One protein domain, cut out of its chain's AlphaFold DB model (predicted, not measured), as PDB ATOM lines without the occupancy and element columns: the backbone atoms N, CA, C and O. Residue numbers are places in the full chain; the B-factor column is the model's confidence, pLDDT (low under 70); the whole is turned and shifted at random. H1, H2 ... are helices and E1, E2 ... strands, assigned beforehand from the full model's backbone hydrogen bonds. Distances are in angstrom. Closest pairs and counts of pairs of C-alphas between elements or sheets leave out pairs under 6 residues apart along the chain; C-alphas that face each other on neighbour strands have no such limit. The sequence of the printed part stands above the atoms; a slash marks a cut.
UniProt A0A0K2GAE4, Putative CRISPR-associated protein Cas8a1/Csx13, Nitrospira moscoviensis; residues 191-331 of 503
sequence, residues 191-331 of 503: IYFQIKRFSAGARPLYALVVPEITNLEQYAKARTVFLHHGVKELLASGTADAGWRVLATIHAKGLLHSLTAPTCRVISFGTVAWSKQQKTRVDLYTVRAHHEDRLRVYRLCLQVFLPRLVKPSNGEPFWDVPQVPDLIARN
ATOM      1  N   ILE A 191       7.837 -28.503  33.093       97.12
ATOM      2  CA  ILE A 191       8.542 -28.663  31.811       97.12
ATOM      3  C   ILE A 191       9.525 -27.503  31.657       97.12
ATOM      4  O   ILE A 191       9.186 -26.356  31.954       97.12
ATOM      5  N   TYR A 192      10.741 -27.799  31.201       96.69
ATOM      6  CA  TYR A 192      11.840 -26.839  31.196       96.69
ATOM      7  C   TYR A 192      12.424 -26.644  29.810       96.69
ATOM      8  O   TYR A 192      12.637 -27.608  29.083       96.69
ATOM      9  N   PHE A 193      12.747 -25.392  29.505       96.94
ATOM     10  CA  PHE A 193      13.462 -25.012  28.292       96.94
ATOM     11  C   PHE A 193      14.670 -24.162  28.653       96.94
ATOM     12  O   PHE A 193      14.625 -23.366  29.596       96.94
ATOM     13  N   GLN A 194      15.739 -24.298  27.877       95.50
ATOM     14  CA  GLN A 194      16.815 -23.320  27.868       95.50
ATOM     15  C   GLN A 194      16.468 -22.221  26.859       95.50
ATOM     16  O   GLN A 194      16.166 -22.504  25.703       95.50
ATOM     17  N   ILE A 195      16.525 -20.963  27.298       94.31
ATOM     18  CA  ILE A 195      16.264 -19.814  26.436       94.31
ATOM     19  C   ILE A 195      17.577 -19.286  25.854       94.31
ATOM     20  O   ILE A 195      18.563 -19.083  26.569       94.31
ATOM     21  N   LYS A 196      17.574 -19.057  24.540       91.12
ATOM     22  CA  LYS A 196      18.659 -18.443  23.770       91.12
ATOM     23  C   LYS A 196      18.099 -17.244  23.012       91.12
ATOM     24  O   LYS A 196      17.516 -17.393  21.943       91.12
ATOM     25  N   ARG A 197      18.266 -16.059  23.598       85.62
ATOM     26  CA  ARG A 197      17.747 -14.798  23.062       85.62
ATOM     27  C   ARG A 197      18.880 -13.824  22.763       85.62
ATOM     28  O   ARG A 197      19.758 -13.660  23.610       85.62
ATOM     29  N   PHE A 198      18.824 -13.155  21.611       78.25
ATOM     30  CA  PHE A 198      19.847 -12.185  21.195       78.25
ATOM     31  C   PHE A 198      19.553 -10.727  21.569       78.25
ATOM     32  O   PHE A 198      20.460  -9.909  21.533       78.25
ATOM     33  N   SER A 199      18.332 -10.391  21.993       71.00
ATOM     34  CA  SER A 199      17.955  -8.995  22.261       71.00
ATOM     35  C   SER A 199      18.725  -8.341  23.415       71.00
ATOM     36  O   SER A 199      18.937  -8.966  24.465       71.00
ATOM     37  N   ALA A 200      18.991  -7.040  23.292       58.19
ATOM     38  CA  ALA A 200      19.501  -6.217  24.384       58.19
ATOM     39  C   ALA A 200      18.460  -6.088  25.520       58.19
ATOM     40  O   ALA A 200      17.319  -5.686  25.299       58.19
ATOM     41  N   GLY A 201      18.833  -6.438  26.759       66.94
ATOM     42  CA  GLY A 201      17.960  -6.310  27.934       66.94
ATOM     43  C   GLY A 201      18.077  -7.460  28.932       66.94
ATOM     44  O   GLY A 201      19.155  -8.023  29.134       66.94
ATOM     45  N   ALA A 202      16.963  -7.800  29.591       67.38
ATOM     46  CA  ALA A 202      16.905  -8.959  30.475       67.38
ATOM     47  C   ALA A 202      17.189 -10.235  29.672       67.38
ATOM     48  O   ALA A 202      16.570 -10.469  28.634       67.38
ATOM     49  N   ARG A 203      18.124 -11.056  30.160       77.31
ATOM     50  CA  ARG A 203      18.561 -12.287  29.491       77.31
ATOM     51  C   ARG A 203      17.917 -13.493  30.172       77.31
ATOM     52  O   ARG A 203      18.520 -14.037  31.103       77.31
ATOM     53  N   PRO A 204      16.689 -13.895  29.787       86.62
ATOM     54  CA  PRO A 204      16.139 -15.161  30.241       86.62
ATOM     55  C   PRO A 204      17.060 -16.294  29.791       86.62
ATOM     56  O   PRO A 204      17.474 -16.352  28.638       86.62
ATOM     57  N   LEU A 205      17.395 -17.179  30.723       89.81
ATOM     58  CA  LEU A 205      18.256 -18.336  30.484       89.81
ATOM     59  C   LEU A 205      17.463 -19.637  30.520       89.81
ATOM     60  O   LEU A 205      17.800 -20.577  29.808       89.81
ATOM     61  N   TYR A 206      16.423 -19.696  31.351       93.62
ATOM     62  CA  TYR A 206      15.586 -20.878  31.514       93.62
ATOM     63  C   TYR A 206      14.120 -20.480  31.601       93.62
ATOM     64  O   TYR A 206      13.798 -19.456  32.204       93.62
ATOM     65  N   ALA A 207      13.242 -21.308  31.051       95.38
ATOM     66  CA  ALA A 207      11.803 -21.231  31.255       95.38
ATOM     67  C   ALA A 207      11.315 -22.445  32.042       95.38
ATOM     68  O   ALA A 207      11.691 -23.576  31.742       95.38
ATOM     69  N   LEU A 208      10.449 -22.186  33.019       96.31
ATOM     70  CA  LEU A 208       9.570 -23.160  33.650       96.31
ATOM     71  C   LEU A 208       8.178 -22.982  33.045       96.31
ATOM     72  O   LEU A 208       7.540 -21.946  33.247       96.31
ATOM     73  N   VAL A 209       7.710 -23.987  32.316       97.06
ATOM     74  CA  VAL A 209       6.351 -24.041  31.779       97.06
ATOM     75  C   VAL A 209       5.470 -24.810  32.760       97.06
ATOM     76  O   VAL A 209       5.800 -25.920  33.180       97.06
ATOM     77  N   VAL A 210       4.347 -24.195  33.127       95.88
ATOM     78  CA  VAL A 210       3.368 -24.667  34.110       95.88
ATOM     79  C   VAL A 210       2.013 -24.821  33.404       95.88
ATOM     80  O   VAL A 210       1.262 -23.841  33.312       95.88
ATOM     81  N   PRO A 211       1.704 -26.006  32.844       94.50
ATOM     82  CA  PRO A 211       0.425 -26.273  32.184       94.50
ATOM     83  C   PRO A 211      -0.757 -26.269  33.158       94.50
ATOM     84  O   PRO A 211      -0.600 -26.526  34.355       94.50
ATOM     85  N   GLU A 212      -1.959 -25.988  32.654       92.56
ATOM     86  CA  GLU A 212      -3.190 -26.145  33.434       92.56
ATOM     87  C   GLU A 212      -3.672 -27.601  33.401       92.56
ATOM     88  O   GLU A 212      -4.134 -28.097  32.376       92.56
ATOM     89  N   ILE A 213      -3.533 -28.290  34.535       92.69
ATOM     90  CA  ILE A 213      -3.804 -29.725  34.672       92.69
ATOM     91  C   ILE A 213      -5.163 -29.954  35.335       92.69
ATOM     92  O   ILE A 213      -5.449 -29.373  36.384       92.69
ATOM     93  N   THR A 214      -5.949 -30.859  34.754       87.75
ATOM     94  CA  THR A 214      -7.187 -31.415  35.329       87.75
ATOM     95  C   THR A 214      -7.027 -32.866  35.749       87.75
ATOM     96  O   THR A 214      -7.535 -33.225  36.803       87.75
ATOM     97  N   ASN A 215      -6.331 -33.685  34.956       93.62
ATOM     98  CA  ASN A 215      -6.149 -35.115  35.201       93.62
ATOM     99  C   ASN A 215      -4.650 -35.441  35.362       93.62
ATOM    100  O   ASN A 215      -3.843 -35.172  34.468       93.62
ATOM    101  N   LEU A 216      -4.283 -35.988  36.523       96.19
ATOM    102  CA  LEU A 216      -2.903 -36.276  36.915       96.19
ATOM    103  C   LEU A 216      -2.290 -37.401  36.070       96.19
ATOM    104  O   LEU A 216      -1.147 -37.269  35.632       96.19
ATOM    105  N   GLU A 217      -3.047 -38.464  35.780       94.62
ATOM    106  CA  GLU A 217      -2.571 -39.589  34.967       94.62
ATOM    107  C   GLU A 217      -2.329 -39.162  33.512       94.62
ATOM    108  O   GLU A 217      -1.277 -39.437  32.926       94.62
ATOM    109  N   GLN A 218      -3.291 -38.470  32.905       93.00
ATOM    110  CA  GLN A 218      -3.164 -38.004  31.528       93.00
ATOM    111  C   GLN A 218      -2.019 -36.995  31.395       93.00
ATOM    112  O   GLN A 218      -1.243 -37.064  30.439       93.00
ATOM    113  N   TYR A 219      -1.857 -36.091  32.368       95.50
ATOM    114  CA  TYR A 219      -0.712 -35.187  32.374       95.50
ATOM    115  C   TYR A 219       0.614 -35.936  32.527       95.50
ATOM    116  O   TYR A 219       1.579 -35.583  31.853       95.50
ATOM    117  N   ALA A 220       0.677 -36.985  33.353       94.69
ATOM    118  CA  ALA A 220       1.874 -37.813  33.463       94.69
ATOM    119  C   ALA A 220       2.289 -38.370  32.090       94.69
ATOM    120  O   ALA A 220       3.458 -38.261  31.713       94.69
ATOM    121  N   LYS A 221       1.326 -38.854  31.289       93.00
ATOM    122  CA  LYS A 221       1.564 -39.289  29.899       93.00
ATOM    123  C   LYS A 221       2.126 -38.139  29.054       93.00
ATOM    124  O   LYS A 221       3.189 -38.291  28.453       93.00
ATOM    125  N   ALA A 222       1.502 -36.960  29.079       93.06
ATOM    126  CA  ALA A 222       1.985 -35.781  28.349       93.06
ATOM    127  C   ALA A 222       3.400 -35.340  28.773       93.06
ATOM    128  O   ALA A 222       4.241 -35.024  27.931       93.06
ATOM    129  N   ARG A 223       3.707 -35.370  30.073       94.38
ATOM    130  CA  ARG A 223       5.001 -34.953  30.625       94.38
ATOM    131  C   ARG A 223       6.154 -35.856  30.184       94.38
ATOM    132  O   ARG A 223       7.270 -35.356  30.013       94.38
ATOM    133  N   THR A 224       5.909 -37.153  29.979       91.81
ATOM    134  CA  THR A 224       6.941 -38.107  29.517       91.81
ATOM    135  C   THR A 224       7.405 -37.860  28.081       91.81
ATOM    136  O   THR A 224       8.541 -38.194  27.744       91.81
ATOM    137  N   VAL A 225       6.589 -37.202  27.247       93.06
ATOM    138  CA  VAL A 225       6.964 -36.843  25.866       93.06
ATOM    139  C   VAL A 225       8.250 -36.011  25.845       93.06
ATOM    140  O   VAL A 225       9.133 -36.259  25.029       93.06
ATOM    141  N   PHE A 226       8.394 -35.089  26.800       94.06
ATOM    142  CA  PHE A 226       9.539 -34.180  26.896       94.06
ATOM    143  C   PHE A 226      10.807 -34.833  27.463       94.06
ATOM    144  O   PHE A 226      11.869 -34.224  27.408       94.06
ATOM    145  N   LEU A 227      10.728 -36.050  28.015       89.81
ATOM    146  CA  LEU A 227      11.924 -36.788  28.445       89.81
ATOM    147  C   LEU A 227      12.701 -37.335  27.250       89.81
ATOM    148  O   LEU A 227      13.919 -37.394  27.285       89.81
ATOM    149  N   HIS A 228      12.005 -37.670  26.167       87.31
ATOM    150  CA  HIS A 228      12.615 -38.213  24.954       87.31
ATOM    151  C   HIS A 228      13.105 -37.119  23.995       87.31
ATOM    152  O   HIS A 228      13.467 -37.408  22.860       87.31
ATOM    153  N   HIS A 229      13.058 -35.856  24.415       91.38
ATOM    154  CA  HIS A 229      13.554 -34.731  23.634       91.38
ATOM    155  C   HIS A 229      15.055 -34.543  23.869       91.38
ATOM    156  O   HIS A 229      15.539 -34.628  25.001       91.38
ATOM    157  N   GLY A 230      15.792 -34.280  22.794       89.50
ATOM    158  CA  GLY A 230      17.186 -33.879  22.869       89.50
ATOM    159  C   GLY A 230      17.327 -32.425  23.313       89.50
ATOM    160  O   GLY A 230      16.358 -31.718  23.601       89.50
ATOM    161  N   VAL A 231      18.572 -31.947  23.363       89.44
ATOM    162  CA  VAL A 231      18.844 -30.533  23.668       89.44
ATOM    163  C   VAL A 231      18.169 -29.630  22.634       89.44
ATOM    164  O   VAL A 231      17.588 -28.617  23.011       89.44
ATOM    165  N   LYS A 232      18.199 -30.019  21.355       91.94
ATOM    166  CA  LYS A 232      17.649 -29.264  20.222       91.94
ATOM    167  C   LYS A 232      16.181 -28.887  20.427       91.94
ATOM    168  O   LYS A 232      15.810 -27.734  20.239       91.94
ATOM    169  N   GLU A 233      15.353 -29.832  20.858       93.69
ATOM    170  CA  GLU A 233      13.914 -29.633  21.039       93.69
ATOM    171  C   GLU A 233      13.566 -28.885  22.336       93.69
ATOM    172  O   GLU A 233      12.471 -28.334  22.453       93.69
ATOM    173  N   LEU A 234      14.491 -28.838  23.299       95.31
ATOM    174  CA  LEU A 234      14.341 -28.150  24.588       95.31
ATOM    175  C   LEU A 234      14.977 -26.745  24.599       95.31
ATOM    176  O   LEU A 234      15.126 -26.124  25.659       95.31
ATOM    177  N   LEU A 235      15.327 -26.224  23.421       95.69
ATOM    178  CA  LEU A 235      15.737 -24.839  23.210       95.69
ATOM    179  C   LEU A 235      14.551 -23.986  22.752       95.69
ATOM    180  O   LEU A 235      13.749 -24.406  21.920       95.69
ATOM    181  N   ALA A 236      14.471 -22.767  23.278       96.19
ATOM    182  CA  ALA A 236      13.486 -21.765  22.884       96.19
ATOM    183  C   ALA A 236      14.152 -20.393  22.694       96.19
ATOM    184  O   ALA A 236      15.133 -20.077  23.372       96.19
ATOM    185  N   SER A 237      13.613 -19.545  21.821       93.75
ATOM    186  CA  SER A 237      14.090 -18.161  21.659       93.75
ATOM    187  C   SER A 237      13.515 -17.182  22.675       93.75
ATOM    188  O   SER A 237      14.071 -16.102  22.888       93.75
ATOM    189  N   GLY A 238      12.453 -17.564  23.384       93.75
ATOM    190  CA  GLY A 238      11.880 -16.735  24.434       93.75
ATOM    191  C   GLY A 238      10.790 -17.411  25.258       93.75
ATOM    192  O   GLY A 238      10.543 -18.615  25.173       93.75
ATOM    193  N   THR A 239      10.177 -16.607  26.129       94.06
ATOM    194  CA  THR A 239       9.164 -17.053  27.093       94.06
ATOM    195  C   THR A 239       7.879 -17.519  26.402       94.06
ATOM    196  O   THR A 239       7.271 -18.491  26.847       94.06
ATOM    197  N   ALA A 240       7.448 -16.839  25.333       95.50
ATOM    198  CA  ALA A 240       6.234 -17.220  24.618       95.50
ATOM    199  C   ALA A 240       6.485 -18.482  23.786       95.50
ATOM    200  O   ALA A 240       5.658 -19.395  23.825       95.50
ATOM    201  N   ASP A 241       7.651 -18.558  23.132       97.06
ATOM    202  CA  ASP A 241       8.083 -19.730  22.365       97.06
ATOM    203  C   ASP A 241       8.035 -21.012  23.218       97.06
ATOM    204  O   ASP A 241       7.363 -21.980  22.865       97.06
ATOM    205  N   ALA A 242       8.649 -20.989  24.408       97.06
ATOM    206  CA  ALA A 242       8.672 -22.145  25.307       97.06
ATOM    207  C   ALA A 242       7.265 -22.673  25.659       97.06
ATOM    208  O   ALA A 242       7.044 -23.882  25.690       97.06
ATOM    209  N   GLY A 243       6.296 -21.784  25.906       96.56
ATOM    210  CA  GLY A 243       4.925 -22.195  26.229       96.56
ATOM    211  C   GLY A 243       4.167 -22.755  25.028       96.56
ATOM    212  O   GLY A 243       3.511 -23.793  25.140       96.56
ATOM    213  N   TRP A 244       4.288 -22.113  23.865       96.62
ATOM    214  CA  TRP A 244       3.666 -22.607  22.637       96.62
ATOM    215  C   TRP A 244       4.271 -23.932  22.172       96.62
ATOM    216  O   TRP A 244       3.517 -24.798  21.731       96.62
ATOM    217  N   ARG A 245       5.584 -24.152  22.345       95.88
ATOM    218  CA  ARG A 245       6.221 -25.460  22.107       95.88
ATOM    219  C   ARG A 245       5.558 -26.561  22.920       95.88
ATOM    220  O   ARG A 245       5.229 -27.599  22.360       95.88
ATOM    221  N   VAL A 246       5.301 -26.332  24.210       95.75
ATOM    222  CA  VAL A 246       4.626 -27.333  25.053       95.75
ATOM    223  C   VAL A 246       3.249 -27.681  24.506       95.75
ATOM    224  O   VAL A 246       2.950 -28.860  24.311       95.75
ATOM    225  N   LEU A 247       2.419 -26.676  24.224       94.75
ATOM    226  CA  LEU A 247       1.058 -26.910  23.741       94.75
ATOM    227  C   LEU A 247       1.046 -27.551  22.349       94.75
ATOM    228  O   LEU A 247       0.275 -28.480  22.118       94.75
ATOM    229  N   ALA A 248       1.932 -27.126  21.446       93.56
ATOM    230  CA  ALA A 248       2.067 -27.703  20.112       93.56
ATOM    231  C   ALA A 248       2.557 -29.158  20.152       93.56
ATOM    232  O   ALA A 248       2.024 -29.992  19.420       93.56
ATOM    233  N   THR A 249       3.514 -29.489  21.024       92.62
ATOM    234  CA  THR A 249       4.010 -30.861  21.205       92.62
ATOM    235  C   THR A 249       2.934 -31.772  21.794       92.62
ATOM    236  O   THR A 249       2.710 -32.866  21.276       92.62
ATOM    237  N   ILE A 250       2.221 -31.322  22.832       91.19
ATOM    238  CA  ILE A 250       1.105 -32.075  23.429       91.19
ATOM    239  C   ILE A 250      -0.008 -32.284  22.392       91.19
ATOM    240  O   ILE A 250      -0.522 -33.395  22.252       91.19
ATOM    241  N   HIS A 251      -0.330 -31.249  21.611       90.25
ATOM    242  CA  HIS A 251      -1.301 -31.335  20.523       90.25
ATOM    243  C   HIS A 251      -0.893 -32.324  19.435       90.25
ATOM    244  O   HIS A 251      -1.689 -33.180  19.061       90.25
ATOM    245  N   ALA A 252       0.358 -32.282  18.979       87.31
ATOM    246  CA  ALA A 252       0.864 -33.202  17.965       87.31
ATOM    247  C   ALA A 252       0.830 -34.677  18.409       87.31
ATOM    248  O   ALA A 252       0.822 -35.566  17.561       87.31
ATOM    249  N   LYS A 253       0.801 -34.943  19.720       88.12
ATOM    250  CA  LYS A 253       0.650 -36.286  20.297       88.12
ATOM    251  C   LYS A 253      -0.803 -36.671  20.602       88.12
ATOM    252  O   LYS A 253      -1.026 -37.748  21.141       88.12
ATOM    253  N   GLY A 254      -1.778 -35.819  20.278       86.38
ATOM    254  CA  GLY A 254      -3.195 -36.060  20.573       86.38
ATOM    255  C   GLY A 254      -3.541 -35.961  22.062       86.38
ATOM    256  O   GLY A 254      -4.580 -36.454  22.488       86.38
ATOM    257  N   LEU A 255      -2.681 -35.329  22.867       86.00
ATOM    258  CA  LEU A 255      -2.779 -35.313  24.327       86.00
ATOM    259  C   LEU A 255      -3.366 -34.008  24.884       86.00
ATOM    260  O   LEU A 255      -3.310 -33.803  26.086       86.00
ATOM    261  N   LEU A 256      -3.947 -33.111  24.073       82.38
ATOM    262  CA  LEU A 256      -4.520 -31.856  24.609       82.38
ATOM    263  C   LEU A 256      -5.625 -32.091  25.645       82.38
ATOM    264  O   LEU A 256      -5.765 -31.286  26.559       82.38
ATOM    265  N   HIS A 257      -6.359 -33.200  25.530       79.12
ATOM    266  CA  HIS A 257      -7.380 -33.602  26.496       79.12
ATOM    267  C   HIS A 257      -6.816 -33.831  27.911       79.12
ATOM    268  O   HIS A 257      -7.577 -33.789  28.871       79.12
ATOM    269  N   SER A 258      -5.492 -34.006  28.058       74.31
ATOM    270  CA  SER A 258      -4.824 -34.091  29.362       74.31
ATOM    271  C   SER A 258      -4.795 -32.768  30.129       74.31
ATOM    272  O   SER A 258      -4.397 -32.735  31.295       74.31
ATOM    273  N   LEU A 259      -5.110 -31.658  29.460       79.88
ATOM    274  CA  LEU A 259      -5.092 -30.317  30.025       79.88
ATOM    275  C   LEU A 259      -6.519 -29.816  30.248       79.88
ATOM    276  O   LEU A 259      -7.442 -30.167  29.520       79.88
ATOM    277  N   THR A 260      -6.694 -28.935  31.234       73.31
ATOM    278  CA  THR A 260      -7.984 -28.260  31.484       73.31
ATOM    279  C   THR A 260      -8.402 -27.410  30.291       73.31
ATOM    280  O   THR A 260      -9.566 -27.337  29.917       73.31
ATOM    281  N   ALA A 261      -7.407 -26.746  29.721       78.88
ATOM    282  CA  ALA A 261      -7.470 -25.939  28.527       78.88
ATOM    283  C   ALA A 261      -6.079 -25.993  27.879       78.88
ATOM    284  O   ALA A 261      -5.100 -26.276  28.581       78.88
ATOM    285  N   PRO A 262      -5.939 -25.681  26.580       85.75
ATOM    286  CA  PRO A 262      -4.638 -25.495  25.943       85.75
ATOM    287  C   PRO A 262      -4.003 -24.181  26.435       85.75
ATOM    288  O   PRO A 262      -3.823 -23.224  25.685       85.75
ATOM    289  N   THR A 263      -3.699 -24.131  27.730       91.81
ATOM    290  CA  THR A 263      -3.208 -22.970  28.460       91.81
ATOM    291  C   THR A 263      -2.017 -23.387  29.306       91.81
ATOM    292  O   THR A 263      -2.035 -24.412  29.995       91.81
ATOM    293  N   CYS A 264      -0.972 -22.567  29.300       93.69
ATOM    294  CA  CYS A 264       0.122 -22.707  30.248       93.69
ATOM    295  C   CYS A 264       0.644 -21.344  30.699       93.69
ATOM    296  O   CYS A 264       0.559 -20.339  29.989       93.69
ATOM    297  N   ARG A 265       1.200 -21.313  31.909       94.81
ATOM    298  CA  ARG A 265       1.948 -20.165  32.423       94.81
ATOM    299  C   ARG A 265       3.427 -20.460  32.283       94.81
ATOM    300  O   ARG A 265       3.889 -21.499  32.739       94.81
ATOM    301  N   VAL A 266       4.172 -19.542  31.691       95.12
ATOM    302  CA  VAL A 266       5.614 -19.662  31.518       95.12
ATOM    303  C   VAL A 266       6.298 -18.621  32.379       95.12
ATOM    304  O   VAL A 266       5.995 -17.431  32.303       95.12
ATOM    305  N   ILE A 267       7.225 -19.082  33.207       93.00
ATOM    306  CA  ILE A 267       8.044 -18.240  34.065       93.00
ATOM    307  C   ILE A 267       9.472 -18.342  33.555       93.00
ATOM    308  O   ILE A 267      10.035 -19.437  33.566       93.00
ATOM    309  N   SER A 268      10.065 -17.231  33.118       91.62
ATOM    310  CA  SER A 268      11.469 -17.237  32.715       91.62
ATOM    311  C   SER A 268      12.370 -16.614  33.774       91.62
ATOM    312  O   SER A 268      12.019 -15.659  34.477       91.62
ATOM    313  N   PHE A 269      13.550 -17.209  33.906       88.81
ATOM    314  CA  PHE A 269      14.546 -16.881  34.911       88.81
ATOM    315  C   PHE A 269      15.849 -16.519  34.227       88.81
ATOM    316  O   PHE A 269      16.306 -17.210  33.312       88.81
ATOM    317  N   GLY A 270      16.459 -15.437  34.682       83.94
ATOM    318  CA  GLY A 270      17.628 -14.863  34.041       83.94
ATOM    319  C   GLY A 270      18.348 -13.892  34.952       83.94
ATOM    320  O   GLY A 270      17.959 -13.688  36.100       83.94
ATOM    321  N   THR A 271      19.412 -13.297  34.438       69.44
ATOM    322  CA  THR A 271      20.140 -12.231  35.128       69.44
ATOM    323  C   THR A 271      19.658 -10.872  34.637       69.44
ATOM    324  O   THR A 271      19.419 -10.686  33.441       69.44
ATOM    325  N   VAL A 272      19.565  -9.912  35.554       60.81
ATOM    326  CA  VAL A 272      19.272  -8.501  35.263       60.81
ATOM    327  C   VAL A 272      20.522  -7.661  35.517       60.81
ATOM    328  O   VAL A 272      21.370  -8.040  36.323       60.81
ATOM    329  N   ALA A 273      20.650  -6.521  34.832       54.41
ATOM    330  CA  ALA A 273      21.874  -5.710  34.841       54.41
ATOM    331  C   ALA A 273      22.342  -5.285  36.251       54.41
ATOM    332  O   ALA A 273      23.541  -5.176  36.488       54.41
ATOM    333  N   TRP A 274      21.409  -5.102  37.189       47.00
ATOM    334  CA  TRP A 274      21.670  -4.634  38.553       47.00
ATOM    335  C   TRP A 274      21.840  -5.757  39.595       47.00
ATOM    336  O   TRP A 274      22.223  -5.481  40.726       47.00
ATOM    337  N   SER A 275      21.592  -7.026  39.243       53.78
ATOM    338  CA  SER A 275      21.821  -8.177  40.130       53.78
ATOM    339  C   SER A 275      22.297  -9.384  39.325       53.78
ATOM    340  O   SER A 275      21.515 -10.193  38.822       53.78
ATOM    341  N   LYS A 276      23.624  -9.497  39.192       52.72
ATOM    342  CA  LYS A 276      24.284 -10.623  38.510       52.72
ATOM    343  C   LYS A 276      24.308 -11.898  39.365       52.72
ATOM    344  O   LYS A 276      24.406 -12.990  38.814       52.72
ATOM    345  N   GLN A 277      24.222 -11.767  40.695       44.31
ATOM    346  CA  GLN A 277      24.324 -12.895  41.634       44.31
ATOM    347  C   GLN A 277      23.002 -13.651  41.822       44.31
ATOM    348  O   GLN A 277      23.027 -14.858  42.064       44.31
ATOM    349  N   GLN A 278      21.851 -12.983  41.677       48.69
ATOM    350  CA  GLN A 278      20.543 -13.613  41.841       48.69
ATOM    351  C   GLN A 278      19.807 -13.665  40.504       48.69
ATOM    352  O   GLN A 278      19.404 -12.641  39.950       48.69
ATOM    353  N   LYS A 279      19.595 -14.882  39.994       58.50
ATOM    354  CA  LYS A 279      18.695 -15.081  38.858       58.50
ATOM    355  C   LYS A 279      17.288 -14.708  39.314       58.50
ATOM    356  O   LYS A 279      16.747 -15.310  40.229       58.50
ATOM    357  N   THR A 280      16.715 -13.672  38.731       63.66
ATOM    358  CA  THR A 280      15.384 -13.175  39.088       63.66
ATOM    359  C   THR A 280      14.361 -13.697  38.091       63.66
ATOM    360  O   THR A 280      14.706 -14.165  37.002       63.66
ATOM    361  N   ARG A 281      13.079 -13.645  38.467       72.00
ATOM    362  CA  ARG A 281      11.993 -13.811  37.501       72.00
ATOM    363  C   ARG A 281      12.055 -12.628  36.539       72.00
ATOM    364  O   ARG A 281      11.773 -11.507  36.951       72.00
ATOM    365  N   VAL A 282      12.449 -12.881  35.295       77.44
ATOM    366  CA  VAL A 282      12.646 -11.822  34.292       77.44
ATOM    367  C   VAL A 282      11.432 -11.633  33.391       77.44
ATOM    368  O   VAL A 282      11.248 -10.546  32.857       77.44
ATOM    369  N   ASP A 283      10.584 -12.654  33.258       81.56
ATOM    370  CA  ASP A 283       9.334 -12.577  32.502       81.56
ATOM    371  C   ASP A 283       8.290 -13.546  33.079       81.56
ATOM    372  O   ASP A 283       8.616 -14.567  33.698       81.56
ATOM    373  N   LEU A 284       7.018 -13.219  32.867       87.88
ATOM    374  CA  LEU A 284       5.879 -14.081  33.152       87.88
ATOM    375  C   LEU A 284       4.897 -13.949  31.993       87.88
ATOM    376  O   LEU A 284       4.293 -12.895  31.808       87.88
ATOM    377  N   TYR A 285       4.689 -15.040  31.267       92.00
ATOM    378  CA  TYR A 285       3.816 -15.061  30.102       92.00
ATOM    379  C   TYR A 285       2.721 -16.113  30.268       92.00
ATOM    380  O   TYR A 285       2.951 -17.178  30.838       92.00
ATOM    381  N   THR A 286       1.511 -15.815  29.800       94.50
ATOM    382  CA  THR A 286       0.415 -16.793  29.750       94.50
ATOM    383  C   THR A 286       0.123 -17.091  28.294       94.50
ATOM    384  O   THR A 286      -0.224 -16.180  27.543       94.50
ATOM    385  N   VAL A 287       0.278 -18.355  27.918       93.19
ATOM    386  CA  VAL A 287      -0.022 -18.847  26.579       93.19
ATOM    387  C   VAL A 287      -1.406 -19.472  26.578       93.19
ATOM    388  O   VAL A 287      -1.715 -20.263  27.467       93.19
ATOM    389  N   ARG A 288      -2.207 -19.125  25.571       92.19
ATOM    390  CA  ARG A 288      -3.553 -19.634  25.314       92.19
ATOM    391  C   ARG A 288      -3.662 -20.038  23.847       92.19
ATOM    392  O   ARG A 288      -3.722 -19.184  22.967       92.19
ATOM    393  N   ALA A 289      -3.707 -21.336  23.584       86.31
ATOM    394  CA  ALA A 289      -3.768 -21.892  22.237       86.31
ATOM    395  C   ALA A 289      -5.135 -22.541  21.964       86.31
ATOM    396  O   ALA A 289      -5.228 -23.725  21.660       86.31
ATOM    397  N   HIS A 290      -6.213 -21.764  22.115       81.69
ATOM    398  CA  HIS A 290      -7.592 -22.256  21.966       81.69
ATOM    399  C   HIS A 290      -8.015 -22.523  20.513       81.69
ATOM    400  O   HIS A 290      -9.006 -23.208  20.294       81.69
ATOM    401  N   HIS A 291      -7.285 -21.983  19.533       84.56
ATOM    402  CA  HIS A 291      -7.612 -22.109  18.114       84.56
ATOM    403  C   HIS A 291      -6.642 -23.064  17.421       84.56
ATOM    404  O   HIS A 291      -5.429 -22.830  17.420       84.56
ATOM    405  N   GLU A 292      -7.186 -24.111  16.801       85.50
ATOM    406  CA  GLU A 292      -6.406 -25.145  16.114       85.50
ATOM    407  C   GLU A 292      -5.580 -24.578  14.951       85.50
ATOM    408  O   GLU A 292      -4.402 -24.914  14.824       85.50
ATOM    409  N   ASP A 293      -6.131 -23.631  14.186       87.75
ATOM    410  CA  ASP A 293      -5.418 -22.979  13.077       87.75
ATOM    411  C   ASP A 293      -4.126 -22.303  13.542       87.75
ATOM    412  O   ASP A 293      -3.081 -22.401  12.900       87.75
ATOM    413  N   ARG A 294      -4.142 -21.689  14.730       91.31
ATOM    414  CA  ARG A 294      -2.947 -21.055  15.300       91.31
ATOM    415  C   ARG A 294      -1.927 -22.089  15.759       91.31
ATOM    416  O   ARG A 294      -0.730 -21.898  15.558       91.31
ATOM    417  N   LEU A 295      -2.375 -23.207  16.333       91.00
ATOM    418  CA  LEU A 295      -1.487 -24.334  16.638       91.00
ATOM    419  C   LEU A 295      -0.865 -24.912  15.364       91.00
ATOM    420  O   LEU A 295       0.306 -25.284  15.387       91.00
ATOM    421  N   ARG A 296      -1.606 -24.959  14.253       91.12
ATOM    422  CA  ARG A 296      -1.092 -25.393  12.950       91.12
ATOM    423  C   ARG A 296      -0.015 -24.444  12.422       91.12
ATOM    424  O   ARG A 296       1.067 -24.920  12.081       91.12
ATOM    425  N   VAL A 297      -0.261 -23.131  12.433       94.75
ATOM    426  CA  VAL A 297       0.744 -22.117  12.055       94.75
ATOM    427  C   VAL A 297       1.992 -22.239  12.932       94.75
ATOM    428  O   VAL A 297       3.114 -22.225  12.429       94.75
ATOM    429  N   TYR A 298       1.820 -22.434  14.241       96.25
ATOM    430  CA  TYR A 298       2.960 -22.602  15.137       96.25
ATOM    431  C   TYR A 298       3.733 -23.904  14.894       96.25
ATOM    432  O   TYR A 298       4.959 -23.928  14.959       96.25
ATOM    433  N   ARG A 299       3.042 -25.003  14.582       94.12
ATOM    434  CA  ARG A 299       3.698 -26.270  14.229       94.12
ATOM    435  C   ARG A 299       4.530 -26.140  12.957       94.12
ATOM    436  O   ARG A 299       5.642 -26.658  12.943       94.12
ATOM    437  N   LEU A 300       4.032 -25.427  11.947       95.69
ATOM    438  CA  LEU A 300       4.819 -25.091  10.760       95.69
ATOM    439  C   LEU A 300       6.059 -24.270  11.145       95.69
ATOM    440  O   LEU A 300       7.168 -24.616  10.749       95.69
ATOM    441  N   CYS A 301       5.897 -23.249  11.993       96.81
ATOM    442  CA  CYS A 301       7.018 -22.466  12.522       96.81
ATOM    443  C   CYS A 301       8.104 -23.368  13.141       96.81
ATOM    444  O   CYS A 301       9.284 -23.206  12.841       96.81
ATOM    445  N   LEU A 302       7.731 -24.364  13.951       94.50
ATOM    446  CA  LEU A 302       8.695 -25.299  14.547       94.50
ATOM    447  C   LEU A 302       9.395 -26.211  13.529       94.50
ATOM    448  O   LEU A 302      10.493 -26.682  13.808       94.50
ATOM    449  N   GLN A 303       8.782 -26.469  12.374       94.44
ATOM    450  CA  GLN A 303       9.369 -27.288  11.311       94.44
ATOM    451  C   GLN A 303      10.363 -26.503  10.454       94.44
ATOM    452  O   GLN A 303      11.363 -27.063  10.011       94.44
ATOM    453  N   VAL A 304      10.100 -25.213  10.225       96.06
ATOM    454  CA  VAL A 304      10.912 -24.377   9.327       96.06
ATOM    455  C   VAL A 304      12.000 -23.588  10.061       96.06
ATOM    456  O   VAL A 304      13.001 -23.221   9.450       96.06
ATOM    457  N   PHE A 305      11.850 -23.375  11.373       95.94
ATOM    458  CA  PHE A 305      12.838 -22.719  12.233       95.94
ATOM    459  C   PHE A 305      13.460 -23.711  13.223       95.94
ATOM    460  O   PHE A 305      13.143 -23.731  14.417       95.94
ATOM    461  N   LEU A 306      14.388 -24.527  12.724       92.25
ATOM    462  CA  LEU A 306      15.104 -25.517  13.528       92.25
ATOM    463  C   LEU A 306      16.401 -24.942  14.119       92.25
ATOM    464  O   LEU A 306      17.169 -24.307  13.389       92.25
ATOM    465  N   PRO A 307      16.702 -25.198  15.407       93.19
ATOM    466  CA  PRO A 307      18.026 -24.931  15.954       93.19
ATOM    467  C   PRO A 307      19.105 -25.712  15.201       93.19
ATOM    468  O   PRO A 307      18.903 -26.873  14.837       93.19
ATOM    469  N   ARG A 308      20.257 -25.079  14.988       91.06
ATOM    470  CA  ARG A 308      21.396 -25.658  14.268       91.06
ATOM    471  C   ARG A 308      22.604 -25.747  15.179       91.06
ATOM    472  O   ARG A 308      22.900 -24.806  15.911       91.06
ATOM    473  N   LEU A 309      23.305 -26.873  15.136       90.38
ATOM    474  CA  LEU A 309      24.568 -27.016  15.841       90.38
ATOM    475  C   LEU A 309      25.679 -26.404  14.982       90.38
ATOM    476  O   LEU A 309      25.976 -26.892  13.895       90.38
ATOM    477  N   VAL A 310      26.271 -25.316  15.462       88.81
ATOM    478  CA  VAL A 310      27.363 -24.614  14.786       88.81
ATOM    479  C   VAL A 310      28.682 -25.075  15.387       88.81
ATOM    480  O   VAL A 310      28.873 -25.018  16.604       88.81
ATOM    481  N   LYS A 311      29.602 -25.517  14.527       88.12
ATOM    482  CA  LYS A 311      30.979 -25.853  14.894       88.12
ATOM    483  C   LYS A 311      31.900 -24.701  14.475       88.12
ATOM    484  O   LYS A 311      32.239 -24.617  13.296       88.12
ATOM    485  N   PRO A 312      32.278 -23.798  15.395       84.94
ATOM    486  CA  PRO A 312      33.217 -22.733  15.066       84.94
ATOM    487  C   PRO A 312      34.611 -23.313  14.786       84.94
ATOM    488  O   PRO A 312      34.976 -24.350  15.342       84.94
ATOM    489  N   SER A 313      35.406 -22.627  13.958       82.69
ATOM    490  CA  SER A 313      36.800 -23.012  13.673       82.69
ATOM    491  C   SER A 313      37.652 -23.050  14.945       82.69
ATOM    492  O   SER A 313      38.469 -23.948  15.112       82.69
ATOM    493  N   ASN A 314      37.397 -22.111  15.863       78.88
ATOM    494  CA  ASN A 314      37.999 -22.030  17.188       78.88
ATOM    495  C   ASN A 314      36.884 -21.951  18.241       78.88
ATOM    496  O   ASN A 314      36.196 -20.935  18.336       78.88
ATOM    497  N   GLY A 315      36.688 -23.011  19.027       79.38
ATOM    498  CA  GLY A 315      35.727 -23.034  20.136       79.38
ATOM    499  C   GLY A 315      34.939 -24.339  20.253       79.38
ATOM    500  O   GLY A 315      35.054 -25.240  19.424       79.38
ATOM    501  N   GLU A 316      34.130 -24.444  21.308       81.94
ATOM    502  CA  GLU A 316      33.204 -25.568  21.475       81.94
ATOM    503  C   GLU A 316      31.968 -25.387  20.570       81.94
ATOM    504  O   GLU A 316      31.493 -24.257  20.405       81.94
ATOM    505  N   PRO A 317      31.412 -26.476  20.004       88.06
ATOM    506  CA  PRO A 317      30.147 -26.423  19.284       88.06
ATOM    507  C   PRO A 317      29.035 -25.789  20.125       88.06
ATOM    508  O   PRO A 317      28.903 -26.063  21.321       88.06
ATOM    509  N   PHE A 318      28.197 -24.968  19.495       87.19
ATOM    510  CA  PHE A 318      27.069 -24.325  20.164       87.19
ATOM    511  C   PHE A 318      25.798 -24.373  19.322       87.19
ATOM    512  O   PHE A 318      25.832 -24.424  18.097       87.19
ATOM    513  N   TRP A 319      24.654 -24.338  20.001       90.75
ATOM    514  CA  TRP A 319      23.357 -24.257  19.342       90.75
ATOM    515  C   TRP A 319      23.039 -22.821  18.939       90.75
ATOM    516  O   TRP A 319      22.879 -21.958  19.809       90.75
ATOM    517  N   ASP A 320      22.904 -22.600  17.636       91.50
ATOM    518  CA  ASP A 320      22.246 -21.438  17.062       91.50
ATOM    519  C   ASP A 320      20.727 -21.651  17.075       91.50
ATOM    520  O   ASP A 320      20.226 -22.663  16.577       91.50
ATOM    521  N   VAL A 321      19.988 -20.728  17.692       94.50
ATOM    522  CA  VAL A 321      18.544 -20.861  17.926       94.50
ATOM    523  C   VAL A 321      17.806 -19.755  17.172       94.50
ATOM    524  O   VAL A 321      18.049 -18.582  17.461       94.50
ATOM    525  N   PRO A 322      16.874 -20.096  16.263       95.62
ATOM    526  CA  PRO A 322      16.034 -19.121  15.571       95.62
ATOM    527  C   PRO A 322      15.242 -18.229  16.529       95.62
ATOM    528  O   PRO A 322      14.635 -18.724  17.481       95.62
ATOM    529  N   GLN A 323      15.220 -16.927  16.264       95.50
ATOM    530  CA  GLN A 323      14.581 -15.889  17.067       95.50
ATOM    531  C   GLN A 323      13.128 -15.614  16.649       95.50
ATOM    532  O   GLN A 323      12.331 -15.191  17.489       95.50
ATOM    533  N   VAL A 324      12.755 -15.866  15.386       97.19
ATOM    534  CA  VAL A 324      11.388 -15.641  14.872       97.19
ATOM    535  C   VAL A 324      10.295 -16.431  15.624       97.19
ATOM    536  O   VAL A 324       9.208 -15.873  15.804       97.19
ATOM    537  N   PRO A 325      10.523 -17.661  16.138       97.31
ATOM    538  CA  PRO A 325       9.501 -18.393  16.890       97.31
ATOM    539  C   PRO A 325       8.882 -17.633  18.073       97.31
ATOM    540  O   PRO A 325       7.668 -17.707  18.255       97.31
ATOM    541  N   ASP A 326       9.648 -16.849  18.849       96.12
ATOM    542  CA  ASP A 326       9.074 -16.063  19.961       96.12
ATOM    543  C   ASP A 326       8.188 -14.909  19.465       96.12
ATOM    544  O   ASP A 326       7.180 -14.604  20.106       96.12
ATOM    545  N   LEU A 327       8.508 -14.297  18.315       96.81
ATOM    546  CA  LEU A 327       7.643 -13.297  17.672       96.81
ATOM    547  C   LEU A 327       6.306 -13.929  17.273       96.81
ATOM    548  O   LEU A 327       5.247 -13.451  17.685       96.81
ATOM    549  N   ILE A 328       6.363 -15.044  16.539       97.62
ATOM    550  CA  ILE A 328       5.176 -15.770  16.076       97.62
ATOM    551  C   ILE A 328       4.322 -16.204  17.273       97.62
ATOM    552  O   ILE A 328       3.121 -15.942  17.303       97.62
ATOM    553  N   ALA A 329       4.935 -16.801  18.297       96.88
ATOM    554  CA  ALA A 329       4.251 -17.227  19.515       96.88
ATOM    555  C   ALA A 329       3.485 -16.077  20.194       96.88
ATOM    556  O   ALA A 329       2.339 -16.247  20.620       96.88
ATOM    557  N   ARG A 330       4.098 -14.890  20.296       95.94
ATOM    558  CA  ARG A 330       3.455 -13.709  20.899       95.94
ATOM    559  C   ARG A 330       2.268 -13.227  20.077       95.94
ATOM    560  O   ARG A 330       1.225 -12.928  20.658       95.94
ATOM    561  N   ASN A 331       2.412 -13.191  18.757       96.38
ATOM    562  CA  ASN A 331       1.361 -12.737  17.853       96.38
ATOM    563  C   ASN A 331       0.159 -13.686  17.869       96.38
ATOM    564  O   ASN A 331      -0.965 -13.258  18.131       96.38
TER     565      ASN A 331
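AT A GLANCE: This is residues 191 to 331 of the 503 residues of the protein "Putative CRISPR-associated protein Cas8a1/Csx13" of Nitrospira moscoviensis (UniProt A0A0K2GAE4). A four-stranded antiparallel sheet, E1 E2 E3 E4, curls round one helix, H2, which sits in the core; H3 crosses H2 on the side away from the sheet, with H4 side by side with H3. H1 lies beside the strands, and the small hairpin E5 and E6 lies at one end, far from the large sheet. The printed part has 141 residues with four named helices and six named strands, in the order E1 E2 H1 H2 E3 E4 H3 E5 E6 H4; the class is mixed, helices and strands. The whole is compact, with a radius of gyration of the C-alphas of 15.3 A and spans of 46 by 33 by 28 A.

IN THESE COORDINATES: E1, residues 191 to 195, begins at C-alpha 191 (8.542, -28.663, 31.811). E2 is residues 203 to 213, 28.8 A long, and bends by 54 degrees at residue 206. H1 is residues 216 to 228, 19.7 A, and H2 is residues 239 to 252, 20.3 A, from C-alpha 239 at (9.164, -17.053, 27.093). E3, residues 259 to 272, 33.1 A, bends by 73 degrees at residue 262; E4, residues 275 to 288, 31.5 A, bends by 85 degrees at residue 278. H3 is residues 292 to 304, 18.6 A; E5 is residues 308 to 310 and E6 residues 318 to 320. H4, residues 324 to 331, ends at C-alpha 331 (1.361, -12.737, 17.853).

HOW THE PARTS SIT: The twisted sheet has E1 and E4 as edge strands. In the hairpin E1 and E2, N 195 and O 205 are 2.8 A apart, within hydrogen-bond range; between E2 and E3, N 208 and O 267 are 2.8 A apart; in the hairpin E3 and E4, N 266 and O 285 are 2.8 A apart. H2 is on one face of this sheet, in two layers, a helix over a sheet; its closest C-alphas to E3 are those of Gly 243 and Val 266, 5.9 A. H1 is on the sheet but only just at the sheet's level, at a height of 3.9 A. H1 and H2 are close but not clearly touching, Ala 222 and Ile 250 having the closest C-alphas, 6.2 A. With residues 244 to 248 alone H2 touches H3, about perpendicular at 75 degrees, the closest C-alphas being those of Ala 248 and Leu 295, 6.0 A. With residues 239 to 244 alone H2 touches H4, about perpendicular at 87 degrees; the closest C-alphas are those of Asp 241 and Asp 326, 4.5 A. H3 touches H4 with residues 298 to 302 alone, at a shallow tilt of 13 degrees, opposite ways, the closest C-alphas being those of Cys 301 and Pro 325, 6.5 A. In the hairpin E5 and E6, N 310 and O 318 are 2.8 A apart. Every O i to N i+4 pair is within hydrogen-bond range in H3 and H4, against 5 of 9 in H1 and 9 of 10 in H2.

THE WHOLE: The two C-alphas farthest apart, those of Thr 214 and Ser 313, are 49.7 A apart. The printed part has no cut, and no link is long. The mean pLDDT of the printed part is 87.7; residues 200 to 202 and 271 to 280 are under 70.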